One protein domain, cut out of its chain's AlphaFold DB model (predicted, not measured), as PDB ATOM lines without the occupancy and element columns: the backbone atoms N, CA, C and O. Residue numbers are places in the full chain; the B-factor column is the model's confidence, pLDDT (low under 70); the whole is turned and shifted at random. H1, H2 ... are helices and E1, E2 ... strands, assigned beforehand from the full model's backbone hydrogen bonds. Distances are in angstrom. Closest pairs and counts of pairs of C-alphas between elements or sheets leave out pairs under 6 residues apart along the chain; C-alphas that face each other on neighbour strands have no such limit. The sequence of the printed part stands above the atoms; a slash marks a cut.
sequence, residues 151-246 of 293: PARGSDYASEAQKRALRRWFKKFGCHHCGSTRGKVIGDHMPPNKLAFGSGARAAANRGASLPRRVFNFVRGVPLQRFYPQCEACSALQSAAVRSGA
ATOM      1  N   PRO A 151      24.397  28.715 -13.257       93.50
ATOM      2  CA  PRO A 151      24.335  29.731 -12.206       93.50
ATOM      3  C   PRO A 151      22.876  30.033 -11.839       93.50
ATOM      4  O   PRO A 151      22.055  30.211 -12.740       93.50
ATOM      5  N   ALA A 152      22.542  30.110 -10.550       89.75
ATOM      6  CA  ALA A 152      21.231  30.586 -10.115       89.75
ATOM      7  C   ALA A 152      21.289  32.094  -9.835       89.75
ATOM      8  O   ALA A 152      22.274  32.602  -9.302       89.75
ATOM      9  N   ARG A 153      20.242  32.833 -10.214       82.75
ATOM     10  CA  ARG A 153      20.116  34.265  -9.903       82.75
ATOM     11  C   ARG A 153      19.382  34.414  -8.570       82.75
ATOM     12  O   ARG A 153      18.204  34.737  -8.533       82.75
ATOM     13  N   GLY A 154      20.080  34.104  -7.479       77.81
ATOM     14  CA  GLY A 154      19.472  34.035  -6.150       77.81
ATOM     15  C   GLY A 154      18.374  32.970  -6.086       77.81
ATOM     16  O   GLY A 154      18.559  31.850  -6.559       77.81
ATOM     17  N   SER A 155      17.218  33.344  -5.543       81.00
ATOM     18  CA  SER A 155      16.072  32.459  -5.295       81.00
ATOM     19  C   SER A 155      15.102  32.314  -6.475       81.00
ATOM     20  O   SER A 155      14.059  31.659  -6.333       81.00
ATOM     21  N   ASP A 156      15.418  32.921  -7.623       84.50
ATOM     22  CA  ASP A 156      14.626  32.813  -8.848       84.50
ATOM     23  C   ASP A 156      14.643  31.376  -9.381       84.50
ATOM     24  O   ASP A 156      15.609  30.639  -9.188       84.50
ATOM     25  N   TYR A 157      13.580  30.968 -10.077       88.31
ATOM     26  CA  TYR A 157      13.549  29.682 -10.774       88.31
ATOM     27  C   TYR A 157      14.465  29.679 -12.003       88.31
ATOM     28  O   TYR A 157      14.813  30.724 -12.556       88.31
ATOM     29  N   ALA A 158      14.827  28.481 -12.465       92.56
ATOM     30  CA  ALA A 158      15.621  28.326 -13.677       92.56
ATOM     31  C   ALA A 158      14.882  28.902 -14.900       92.56
ATOM     32  O   ALA A 158      13.717  28.579 -15.136       92.56
ATOM     33  N   SER A 159      15.576  29.703 -15.710       94.25
ATOM     34  CA  SER A 159      15.067  30.193 -16.994       94.25
ATOM     35  C   SER A 159      14.884  29.051 -17.999       94.25
ATOM     36  O   SER A 159      15.464  27.974 -17.848       94.25
ATOM     37  N   GLU A 160      14.140  29.271 -19.085       95.50
ATOM     38  CA  GLU A 160      13.939  28.232 -20.108       95.50
ATOM     39  C   GLU A 160      15.251  27.755 -20.747       95.50
ATOM     40  O   GLU A 160      15.439  26.557 -20.983       95.50
ATOM     41  N   ALA A 161      16.210  28.660 -20.961       96.00
ATOM     42  CA  ALA A 161      17.544  28.296 -21.433       96.00
ATOM     43  C   ALA A 161      18.279  27.390 -20.428       96.00
ATOM     44  O   ALA A 161      18.874  26.380 -20.819       96.00
ATOM     45  N   GLN A 162      18.179  27.698 -19.132       97.25
ATOM     46  CA  GLN A 162      18.757  26.879 -18.065       97.25
ATOM     47  C   GLN A 162      18.058  25.521 -17.965       97.25
ATOM     48  O   GLN A 162      18.737  24.499 -17.932       97.25
ATOM     49  N   LYS A 163      16.721  25.469 -18.023       97.00
ATOM     50  CA  LYS A 163      15.950  24.213 -18.055       97.00
ATOM     51  C   LYS A 163      16.333  23.340 -19.251       97.00
ATOM     52  O   LYS A 163      16.426  22.120 -19.115       97.00
ATOM     53  N   ARG A 164      16.571  23.924 -20.433       97.44
ATOM     54  CA  ARG A 164      17.086  23.186 -21.603       97.44
ATOM     55  C   ARG A 164      18.478  22.605 -21.335       97.44
ATOM     56  O   ARG A 164      18.703  21.429 -21.616       97.44
ATOM     57  N   ALA A 165      19.391  23.387 -20.758       97.94
ATOM     58  CA  ALA A 165      20.727  22.909 -20.398       97.94
ATOM     59  C   ALA A 165      20.678  21.776 -19.356       97.94
ATOM     60  O   ALA A 165      21.283  20.727 -19.571       97.94
ATOM     61  N   LEU A 166      19.886  21.946 -18.295       98.19
ATOM     62  CA  LEU A 166      19.687  20.954 -17.237       98.19
ATOM     63  C   LEU A 166      19.123  19.643 -17.789       98.19
ATOM     64  O   LEU A 166      19.633  18.583 -17.448       98.19
ATOM     65  N   ARG A 167      18.144  19.694 -18.705       98.12
ATOM     66  CA  ARG A 167      17.619  18.495 -19.383       98.12
ATOM     67  C   ARG A 167      18.694  17.751 -20.176       98.12
ATOM     68  O   ARG A 167      18.766  16.526 -20.097       98.12
ATOM     69  N   ARG A 168      19.550  18.468 -20.915       98.00
ATOM     70  CA  ARG A 168      20.673  17.849 -21.645       98.00
ATOM     71  C   ARG A 168      21.675  17.201 -20.692       98.00
ATOM     72  O   ARG A 168      22.097  16.072 -20.925       98.00
ATOM     73  N   TRP A 169      22.038  17.887 -19.610       98.19
ATOM     74  CA  TRP A 169      22.963  17.346 -18.615       98.19
ATOM     75  C   TRP A 169      22.377  16.164 -17.855       98.19
ATOM     76  O   TRP A 169      23.094  15.199 -17.645       98.19
ATOM     77  N   PHE A 170      21.090  16.189 -17.514       98.12
ATOM     78  CA  PHE A 170      20.414  15.065 -16.875       98.12
ATOM     79  C   PHE A 170      20.426  13.816 -17.760       98.12
ATOM     80  O   PHE A 170      20.747  12.736 -17.283       98.12
ATOM     81  N   LYS A 171      20.164  13.953 -19.067       97.31
ATOM     82  CA  LYS A 171      20.267  12.821 -20.003       97.31
ATOM     83  C   LYS A 171      21.694  12.266 -20.093       97.31
ATOM     84  O   LYS A 171      21.868  11.058 -20.183       97.31
ATOM     85  N   LYS A 172      22.708  13.141 -20.071       96.62
ATOM     86  CA  LYS A 172      24.120  12.757 -20.248       96.62
ATOM     87  C   LYS A 172      24.792  12.237 -18.973       96.62
ATOM     88  O   LYS A 172      25.627  11.346 -19.047       96.62
ATOM     89  N   PHE A 173      24.489  12.836 -17.826       95.69
ATOM     90  CA  PHE A 173      25.198  12.618 -16.561       95.69
ATOM     91  C   PHE A 173      24.294  12.101 -15.436       95.69
ATOM     92  O   PHE A 173      24.809  11.656 -14.415       95.69
ATOM     93  N   GLY A 174      22.973  12.143 -15.615       97.19
ATOM     94  CA  GLY A 174      21.999  11.748 -14.606       97.19
ATOM     95  C   GLY A 174      21.722  12.818 -13.553       97.19
ATOM     96  O   GLY A 174      22.225  13.945 -13.597       97.19
ATOM     97  N   CYS A 175      20.877  12.443 -12.599       98.12
ATOM     98  CA  CYS A 175      20.619  13.184 -11.375       98.12
ATOM     99  C   CYS A 175      21.907  13.341 -10.565       98.12
ATOM    100  O   CYS A 175      22.625  12.367 -10.344       98.12
ATOM    101  N   HIS A 176      22.158  14.544 -10.045       97.62
ATOM    102  CA  HIS A 176      23.362  14.801  -9.251       97.62
ATOM    103  C   HIS A 176      23.432  14.050  -7.909       97.62
ATOM    104  O   HIS A 176      24.527  13.905  -7.375       97.62
ATOM    105  N   HIS A 177      22.316  13.484  -7.431       97.81
ATOM    106  CA  HIS A 177      22.252  12.656  -6.217       97.81
ATOM    107  C   HIS A 177      22.317  11.168  -6.553       97.81
ATOM    108  O   HIS A 177      23.326  10.519  -6.303       97.81
ATOM    109  N   CYS A 178      21.275  10.618  -7.182       97.12
ATOM    110  CA  CYS A 178      21.167   9.171  -7.413       97.12
ATOM    111  C   CYS A 178      21.793   8.675  -8.729       97.12
ATOM    112  O   CYS A 178      21.880   7.470  -8.957       97.12
ATOM    113  N   GLY A 179      22.176   9.578  -9.639       96.88
ATOM    114  CA  GLY A 179      22.672   9.224 -10.973       96.88
ATOM    115  C   GLY A 179      21.600   8.754 -11.967       96.88
ATOM    116  O   GLY A 179      21.935   8.447 -13.108       96.88
ATOM    117  N   SER A 180      20.315   8.711 -11.588       96.44
ATOM    118  CA  SER A 180      19.230   8.315 -12.503       96.44
ATOM    119  C   SER A 180      19.123   9.266 -13.696       96.44
ATOM    120  O   SER A 180      19.135  10.483 -13.526       96.44
ATOM    121  N   THR A 181      18.961   8.709 -14.893       96.75
ATOM    122  CA  THR A 181      18.697   9.441 -16.144       96.75
ATOM    123  C   THR A 181      17.225   9.371 -16.563       96.75
ATOM    124  O   THR A 181      16.871   9.793 -17.665       96.75
ATOM    125  N   ARG A 182      16.353   8.827 -15.700       95.56
ATOM    126  CA  ARG A 182      14.925   8.607 -15.967       95.56
ATOM    127  C   ARG A 182      14.048   9.620 -15.226       95.56
ATOM    128  O   ARG A 182      14.363  10.008 -14.102       95.56
ATOM    129  N   GLY A 183      12.919   9.973 -15.839       93.44
ATOM    130  CA  GLY A 183      11.904  10.863 -15.267       93.44
ATOM    131  C   GLY A 183      12.070  12.337 -15.650       93.44
ATOM    132  O   GLY A 183      12.894  12.698 -16.496       93.44
ATOM    133  N   LYS A 184      11.250  13.196 -15.033       96.06
ATOM    134  CA  LYS A 184      11.295  14.647 -15.244       96.06
ATOM    135  C   LYS A 184      12.506  15.259 -14.540       96.06
ATOM    136  O   LYS A 184      12.925  14.819 -13.471       96.06
ATOM    137  N   VAL A 185      13.044  16.310 -15.155       97.38
ATOM    138  CA  VAL A 185      14.210  17.043 -14.655       97.38
ATOM    139  C   VAL A 185      13.765  18.308 -13.945       97.38
ATOM    140  O   VAL A 185      13.056  19.133 -14.525       97.38
ATOM    141  N   ILE A 186      14.249  18.478 -12.724       96.44
ATOM    142  CA  ILE A 186      14.081  19.675 -11.910       96.44
ATOM    143  C   ILE A 186      15.434  20.389 -11.823       96.44
ATOM    144  O   ILE A 186      16.487  19.752 -11.741       96.44
ATOM    145  N   GLY A 187      15.402  21.720 -11.898       96.50
ATOM    146  CA  GLY A 187      16.557  22.560 -11.591       96.50
ATOM    147  C   GLY A 187      16.638  22.777 -10.092       96.50
ATOM    148  O   GLY A 187      15.931  23.628  -9.565       96.50
ATOM    149  N   ASP A 188      17.473  21.991  -9.432       96.31
ATOM    150  CA  ASP A 188      17.630  21.987  -7.982       96.31
ATOM    151  C   ASP A 188      18.600  23.082  -7.524       96.31
ATOM    152  O   ASP A 188      19.731  23.139  -8.009       96.31
ATOM    153  N   HIS A 189      18.158  23.954  -6.613       94.69
ATOM    154  CA  HIS A 189      18.970  25.028  -6.036       94.69
ATOM    155  C   HIS A 189      19.893  24.479  -4.955       94.69
ATOM    156  O   HIS A 189      19.430  24.166  -3.862       94.69
ATOM    157  N   MET A 190      21.201  24.466  -5.213       94.12
ATOM    158  CA  MET A 190      22.209  24.152  -4.200       94.12
ATOM    159  C   MET A 190      23.019  25.377  -3.762       94.12
ATOM    160  O   MET A 190      23.597  26.028  -4.636       94.12
ATOM    161  N   PRO A 191      23.130  25.656  -2.443       90.00
ATOM    162  CA  PRO A 191      22.346  25.044  -1.358       90.00
ATOM    163  C   PRO A 191      20.849  25.424  -1.443       90.00
ATOM    164  O   PRO A 191      20.525  26.458  -2.037       90.00
ATOM    165  N   PRO A 192      19.930  24.637  -0.846       89.69
ATOM    166  CA  PRO A 192      18.499  24.935  -0.818       89.69
ATOM    167  C   PRO A 192      18.196  26.350  -0.325       89.69
ATOM    168  O   PRO A 192      18.808  26.826   0.627       89.69
ATOM    169  N   ASN A 193      17.173  26.994  -0.891       87.19
ATOM    170  CA  ASN A 193      16.770  28.361  -0.533       87.19
ATOM    171  C   ASN A 193      16.566  28.581   0.976       87.19
ATOM    172  O   ASN A 193      16.981  29.606   1.512       87.19
ATOM    173  N   LYS A 194      15.957  27.617   1.679       84.88
ATOM    174  CA  LYS A 194      15.768  27.703   3.136       84.88
ATOM    175  C   LYS A 194      17.109  27.759   3.881       84.88
ATOM    176  O   LYS A 194      17.211  28.496   4.850       84.88
ATOM    177  N   LEU A 195      18.119  27.024   3.410       83.81
ATOM    178  CA  LEU A 195      19.466  27.029   3.985       83.81
ATOM    179  C   LEU A 195      20.250  28.284   3.576       83.81
ATOM    180  O   LEU A 195      20.912  28.880   4.413       83.81
ATOM    181  N   ALA A 196      20.130  28.728   2.322       81.06
ATOM    182  CA  ALA A 196      20.840  29.905   1.818       81.06
ATOM    183  C   ALA A 196      20.349  31.229   2.434       81.06
ATOM    184  O   ALA A 196      21.148  32.120   2.698       81.06
ATOM    185  N   PHE A 197      19.037  31.370   2.657       80.94
ATOM    186  CA  PHE A 197      18.416  32.626   3.107       80.94
ATOM    187  C   PHE A 197      17.829  32.556   4.527       80.94
ATOM    188  O   PHE A 197      17.218  33.519   4.997       80.94
ATOM    189  N   GLY A 198      17.955  31.418   5.211       79.69
ATOM    190  CA  GLY A 198      17.411  31.165   6.552       79.69
ATOM    191  C   GLY A 198      15.894  30.931   6.604       79.69
ATOM    192  O   GLY A 198      15.398  30.342   7.560       79.69
ATOM    193  N   SER A 199      15.129  31.349   5.591       78.31
ATOM    194  CA  SER A 199      13.707  31.013   5.467       78.31
ATOM    195  C   SER A 199      13.213  31.079   4.022       78.31
ATOM    196  O   SER A 199      13.780  31.773   3.176       78.31
ATOM    197  N   GLY A 200      12.109  30.377   3.740       74.50
ATOM    198  CA  GLY A 200      11.425  30.463   2.444       74.50
ATOM    199  C   GLY A 200      10.901  31.872   2.147       74.50
ATOM    200  O   GLY A 200      10.994  32.323   1.010       74.50
ATOM    201  N   ALA A 201      10.445  32.600   3.172       74.56
ATOM    202  CA  ALA A 201       9.992  33.985   3.044       74.56
ATOM    203  C   ALA A 201      11.139  34.936   2.665       74.56
ATOM    204  O   ALA A 201      10.993  35.751   1.758       74.56
ATOM    205  N   ARG A 202      12.320  34.788   3.287       75.69
ATOM    206  CA  ARG A 202      13.517  35.570   2.928       75.69
ATOM    207  C   ARG A 202      14.038  35.220   1.539       75.69
ATOM    208  O   ARG A 202      14.510  36.103   0.828       75.69
ATOM    209  N   ALA A 203      13.933  33.956   1.136       78.31
ATOM    210  CA  ALA A 203      14.225  33.561  -0.234       78.31
ATOM    211  C   ALA A 203      13.242  34.226  -1.211       78.31
ATOM    212  O   ALA A 203      13.676  34.848  -2.172       78.31
ATOM    213  N   ALA A 204      11.934  34.167  -0.949       76.56
ATOM    214  CA  ALA A 204      10.921  34.799  -1.792       76.56
ATOM    215  C   ALA A 204      11.127  36.319  -1.910       76.56
ATOM    216  O   ALA A 204      11.119  36.841  -3.018       76.56
ATOM    217  N   ALA A 205      11.429  37.002  -0.802       74.88
ATOM    218  CA  ALA A 205      11.724  38.436  -0.774       74.88
ATOM    219  C   ALA A 205      13.022  38.830  -1.509       74.88
ATOM    220  O   ALA A 205      13.254  40.009  -1.763       74.88
ATOM    221  N   ASN A 206      13.893  37.864  -1.822       77.44
ATOM    222  CA  ASN A 206      15.094  38.086  -2.629       77.44
ATOM    223  C   ASN A 206      14.888  37.781  -4.125       77.44
ATOM    224  O   ASN A 206      15.819  37.991  -4.907       77.44
ATOM    225  N   ARG A 207      13.702  37.316  -4.543       78.44
ATOM    226  CA  ARG A 207      13.396  37.128  -5.969       78.44
ATOM    227  C   ARG A 207      13.356  38.478  -6.665       78.44
ATOM    228  O   ARG A 207      12.761  39.419  -6.150       78.44
ATOM    229  N   GLY A 208      14.036  38.591  -7.803       74.88
ATOM    230  CA  GLY A 208      14.165  39.874  -8.498       74.88
ATOM    231  C   GLY A 208      14.895  40.972  -7.706       74.88
ATOM    232  O   GLY A 208      14.766  42.143  -8.049       74.88
ATOM    233  N   ALA A 209      15.672  40.630  -6.666       78.50
ATOM    234  CA  ALA A 209      16.362  41.624  -5.838       78.50
ATOM    235  C   ALA A 209      17.252  42.570  -6.665       78.50
ATOM    236  O   ALA A 209      17.978  42.124  -7.565       78.50
ATOM    237  N   SER A 210      17.226  43.857  -6.301       82.38
ATOM    238  CA  SER A 210      18.034  44.925  -6.900       82.38
ATOM    239  C   SER A 210      19.539  44.703  -6.701       82.38
ATOM    240  O   SER A 210      19.968  43.965  -5.807       82.38
ATOM    241  N   LEU A 211      20.363  45.355  -7.532       82.94
ATOM    242  CA  LEU A 211      21.826  45.241  -7.483       82.94
ATOM    243  C   LEU A 211      22.407  45.519  -6.077       82.94
ATOM    244  O   LEU A 211      23.169  44.677  -5.599       82.94
ATOM    245  N   PRO A 212      21.998  46.590  -5.358       85.06
ATOM    246  CA  PRO A 212      22.506  46.866  -4.012       85.06
ATOM    247  C   PRO A 212      22.195  45.744  -3.019       85.06
ATOM    248  O   PRO A 212      23.039  45.366  -2.213       85.06
ATOM    249  N   ARG A 213      21.005  45.139  -3.111       80.25
ATOM    250  CA  ARG A 213      20.602  44.035  -2.232       80.25
ATOM    251  C   ARG A 213      21.371  42.748  -2.529       80.25
ATOM    252  O   ARG A 213      21.663  41.984  -1.613       80.25
ATOM    253  N   ARG A 214      21.761  42.520  -3.788       78.00
ATOM    254  CA  ARG A 214      22.662  41.416  -4.165       78.00
ATOM    255  C   ARG A 214      24.072  41.629  -3.625       78.00
ATOM    256  O   ARG A 214      24.637  40.684  -3.085       78.00
ATOM    257  N   VAL A 215      24.600  42.850  -3.720       83.31
ATOM    258  CA  VAL A 215      25.900  43.213  -3.132       83.31
ATOM    259  C   VAL A 215      25.859  43.043  -1.615       83.31
ATOM    260  O   VAL A 215      26.736  42.405  -1.049       83.31
ATOM    261  N   PHE A 216      24.795  43.502  -0.956       84.81
ATOM    262  CA  PHE A 216      24.617  43.311   0.482       84.81
ATOM    263  C   PHE A 216      24.564  41.828   0.880       84.81
ATOM    264  O   PHE A 216      25.232  41.417   1.824       84.81
ATOM    265  N   ASN A 217      23.818  40.998   0.143       81.12
ATOM    266  CA  ASN A 217      23.787  39.551   0.375       81.12
ATOM    267  C   ASN A 217      25.167  38.907   0.167       81.12
ATOM    268  O   ASN A 217      25.545  38.024   0.933       81.12
ATOM    269  N   PHE A 218      25.930  39.365  -0.828       81.00
ATOM    270  CA  PHE A 218      27.302  38.920  -1.055       81.00
ATOM    271  C   PHE A 218      28.223  39.287   0.118       81.00
ATOM    272  O   PHE A 218      28.907  38.413   0.640       81.00
ATOM    273  N   VAL A 219      28.174  40.535   0.601       84.69
ATOM    274  CA  VAL A 219      28.941  40.999   1.777       84.69
ATOM    275  C   VAL A 219      28.583  40.200   3.034       84.69
ATOM    276  O   VAL A 219      29.447  39.895   3.846       84.69
ATOM    277  N   ARG A 220      27.316  39.793   3.179       80.69
ATOM    278  CA  ARG A 220      26.853  38.933   4.282       80.69
ATOM    279  C   ARG A 220      27.184  37.450   4.106       80.69
ATOM    280  O   ARG A 220      26.741  36.643   4.920       80.69
ATOM    281  N   GLY A 221      27.908  37.083   3.052       77.50
ATOM    282  CA  GLY A 221      28.331  35.708   2.806       77.50
ATOM    283  C   GLY A 221      27.203  34.767   2.379       77.50
ATOM    284  O   GLY A 221      27.315  33.560   2.585       77.50
ATOM    285  N   VAL A 222      26.111  35.276   1.791       78.12
ATOM    286  CA  VAL A 222      25.070  34.402   1.223       78.12
ATOM    287  C   VAL A 222      25.697  33.562   0.102       78.12
ATOM    288  O   VAL A 222      26.247  34.128  -0.848       78.12
ATOM    289  N   PRO A 223      25.627  32.220   0.174       78.50
ATOM    290  CA  PRO A 223      26.327  31.355  -0.766       78.50
ATOM    291  C   PRO A 223      25.786  31.516  -2.189       78.50
ATOM    292  O   PRO A 223      24.574  31.592  -2.411       78.50
ATOM    293  N   LEU A 224      26.693  31.513  -3.172       83.19
ATOM    294  CA  LEU A 224      26.335  31.534  -4.590       83.19
ATOM    295  C   LEU A 224      25.605  30.242  -4.966       83.19
ATOM    296  O   LEU A 224      26.216  29.186  -5.138       83.19
ATOM    297  N   GLN A 225      24.287  30.340  -5.114       91.06
ATOM    298  CA  GLN A 225      23.464  29.198  -5.479       91.06
ATOM    299  C   GLN A 225      23.656  28.797  -6.942       91.06
ATOM    300  O   GLN A 225      23.883  29.620  -7.837       91.06
ATOM    301  N   ARG A 226      23.517  27.500  -7.206       95.12
ATOM    302  CA  ARG A 226      23.593  26.932  -8.553       95.12
ATOM    303  C   ARG A 226      22.488  25.912  -8.768       95.12
ATOM    304  O   ARG A 226      22.069  25.237  -7.835       95.12
ATOM    305  N   PHE A 227      22.064  25.780 -10.017       97.56
ATOM    306  CA  PHE A 227      21.137  24.749 -10.447       97.56
ATOM    307  C   PHE A 227      21.864  23.474 -10.835       97.56
ATOM    308  O   PHE A 227      22.709  23.494 -11.739       97.56
ATOM    309  N   TYR A 228      21.463  22.364 -10.230       97.88
ATOM    310  CA  TYR A 228      21.884  21.025 -10.615       97.88
ATOM    311  C   TYR A 228      20.704  20.223 -11.180       97.88
ATOM    312  O   TYR A 228      19.556  20.457 -10.802       97.88
ATOM    313  N   PRO A 229      20.952  19.292 -12.119       98.00
ATOM    314  CA  PRO A 229      19.901  18.426 -12.634       98.00
ATOM    315  C   PRO A 229      19.497  17.396 -11.567       98.00
ATOM    316  O   PRO A 229      20.318  16.589 -11.123       98.00
ATOM    317  N   GLN A 230      18.224  17.391 -11.179       98.12
ATOM    318  CA  GLN A 230      17.677  16.483 -10.168       98.12
ATOM    319  C   GLN A 230      16.424  15.767 -10.691       98.12
ATOM    320  O   GLN A 230      15.660  16.343 -11.464       98.12
ATOM    321  N   CYS A 231      16.223  14.505 -10.298       98.00
ATOM    322  CA  CYS A 231      14.982  13.780 -10.583       98.00
ATOM    323  C   CYS A 231      13.898  14.105  -9.539       98.00
ATOM    324  O   CYS A 231      14.206  14.514  -8.417       98.00
ATOM    325  N   GLU A 232      12.633  13.866  -9.884       97.38
ATOM    326  CA  GLU A 232      11.485  14.109  -8.993       97.38
ATOM    327  C   GLU A 232      11.587  13.362  -7.657       97.38
ATOM    328  O   GLU A 232      11.358  13.960  -6.609       97.38
ATOM    329  N   ALA A 233      12.022  12.097  -7.668       97.38
ATOM    330  CA  ALA A 233      12.169  11.302  -6.447       97.38
ATOM    331  C   ALA A 233      13.167  11.930  -5.453       97.38
ATOM    332  O   ALA A 233      12.860  12.089  -4.271       97.38
ATOM    333  N   CYS A 234      14.347  12.352  -5.925       97.69
ATOM    334  CA  CYS A 234      15.326  13.030  -5.072       97.69
ATOM    335  C   CYS A 234      14.844  14.416  -4.625       97.69
ATOM    336  O   CYS A 234      15.121  14.808  -3.495       97.69
ATOM    337  N   SER A 235      14.097  15.134  -5.470       97.00
ATOM    338  CA  SER A 235      13.524  16.438  -5.118       97.00
ATOM    339  C   SER A 235      12.456  16.332  -4.022       97.00
ATOM    340  O   SER A 235      12.424  17.139  -3.088       97.00
ATOM    341  N   ALA A 236      11.622  15.289  -4.066       96.81
ATOM    342  CA  ALA A 236      10.655  14.991  -3.014       96.81
ATOM    343  C   ALA A 236      11.354  14.665  -1.680       96.81
ATOM    344  O   ALA A 236      11.001  15.236  -0.643       96.81
ATOM    345  N   LEU A 237      12.395  13.821  -1.712       96.94
ATOM    346  CA  LEU A 237      13.215  13.504  -0.533       96.94
ATOM    347  C   LEU A 237      13.905  14.744   0.041       96.94
ATOM    348  O   LEU A 237      13.898  14.942   1.254       96.94
ATOM    349  N   GLN A 238      14.453  15.604  -0.817       96.31
ATOM    350  CA  GLN A 238      15.045  16.870  -0.401       96.31
ATOM    351  C   GLN A 238      14.019  17.776   0.271       96.31
ATOM    352  O   GLN A 238      14.288  18.331   1.334       96.31
ATOM    353  N   SER A 239      12.830  17.903  -0.312       93.56
ATOM    354  CA  SER A 239      11.761  18.711   0.269       93.56
ATOM    355  C   SER A 239      11.377  18.202   1.663       93.56
ATOM    356  O   SER A 239      11.189  18.999   2.582       93.56
ATOM    357  N   ALA A 240      11.320  16.881   1.855       95.38
ATOM    358  CA  ALA A 240      11.095  16.272   3.163       95.38
ATOM    359  C   ALA A 240      12.253  16.537   4.145       95.38
ATOM    360  O   ALA A 240      11.998  16.915   5.290       95.38
ATOM    361  N   ALA A 241      13.507  16.405   3.703       94.69
ATOM    362  CA  ALA A 241      14.701  16.695   4.504       94.69
ATOM    363  C   ALA A 241      14.716  18.153   4.991       94.69
ATOM    364  O   ALA A 241      14.846  18.424   6.178       94.69
ATOM    365  N   VAL A 242      14.472  19.106   4.090       91.69
ATOM    366  CA  VAL A 242      14.470  20.548   4.388       91.69
ATOM    367  C   VAL A 242      13.321  20.948   5.325       91.69
ATOM    368  O   VAL A 242      13.471  21.871   6.137       91.69
ATOM    369  N   ARG A 243      12.159  20.286   5.227       91.38
ATOM    370  CA  ARG A 243      11.030  20.517   6.143       91.38
ATOM    371  C   ARG A 243      11.305  19.972   7.539       91.38
ATOM    372  O   ARG A 243      11.122  20.709   8.498       91.38
ATOM    373  N   SER A 244      11.754  18.722   7.625       93.19
ATOM    374  CA  SER A 244      11.996  18.024   8.895       93.19
ATOM    375  C   SER A 244      13.303  18.419   9.585       93.19
ATOM    376  O   SER A 244      13.459  18.151  10.767       93.19
ATOM    377  N   GLY A 245      14.253  19.017   8.862       89.94
ATOM    378  CA  GLY A 245      15.611  19.238   9.363       89.94
ATOM    379  C   GLY A 245      16.439  17.951   9.475       89.94
ATOM    380  O   GLY A 245      17.562  18.001   9.961       89.94
ATOM    381  N   ALA A 246      15.909  16.809   9.024       93.25
ATOM    382  CA  ALA A 246      16.587  15.522   9.103       93.25
ATOM    383  C   ALA A 246      17.468  15.267   7.873       93.25
ATOM    384  O   ALA A 246      17.068  15.536   6.735       93.25
TER     385      ALA A 246
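What this domain is: This is residues 151 to 246 of the 293 residues of an uncharacterized protein of Ostreococcus tauri (UniProt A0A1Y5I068). A short two-stranded ribbon, E1 beside E2, makes the middle of a flat model; H1 packs along one side of it, and H5 leaves the end of E2 and runs away on the other side. Beyond the far end of the ribbon come the small helices H2 and H3 and then H4, which makes one end of the longest axis. The printed part has 96 residues, with five named helices and two named strands in the order H1 E1 H2 H3 H4 E2 H5; the sheet, order E1 - E2, is antiparallel and the class is mixed. It is compact, with a radius of gyration of the C-alphas of 13.9 A, and spans 40 by 32 by 17 A.

Where its parts are: E1 is residues 185 to 190, 15.0 A long, and E2 is residues 226 to 231, 15.9 A. H1, residues 160 to 173, is 19.6 A long and begins at C-alpha 160 (13.939, 28.232, -20.108). H5, residues 232 to 244, is 18.3 A long and ends at C-alpha 244 (11.996, 18.024, 8.895). H2 is residues 193 to 197, H3 residues 200 to 204, and H4 residues 211 to 219, 12.4 A.

How they stand to each other: E1 and E2 are antiparallel at 139 degrees, with N 188 and O 228 2.9 A apart, within hydrogen-bond range. The closest C-alphas of H1 and E2 are those of Leu 166 and Pro 229, 5.3 A; of E1 and H5, Ile 186 and Glu 232, 6.8 A. H2 and H3 touch only at the corner, C-alphas 194 and 200 being closest at 5.2 A. H4 touches no helix. Every O i to N i+4 pair is within hydrogen-bond range in H1, H2, H3, H4 and H5.

The domain as a whole: The two C-alphas farthest apart are those of Arg 182 and Pro 212, 40.8 A. The printed part has no cut; the link from H1 to E1, 11 residues, is long. No printed residue is under 70 in pLDDT.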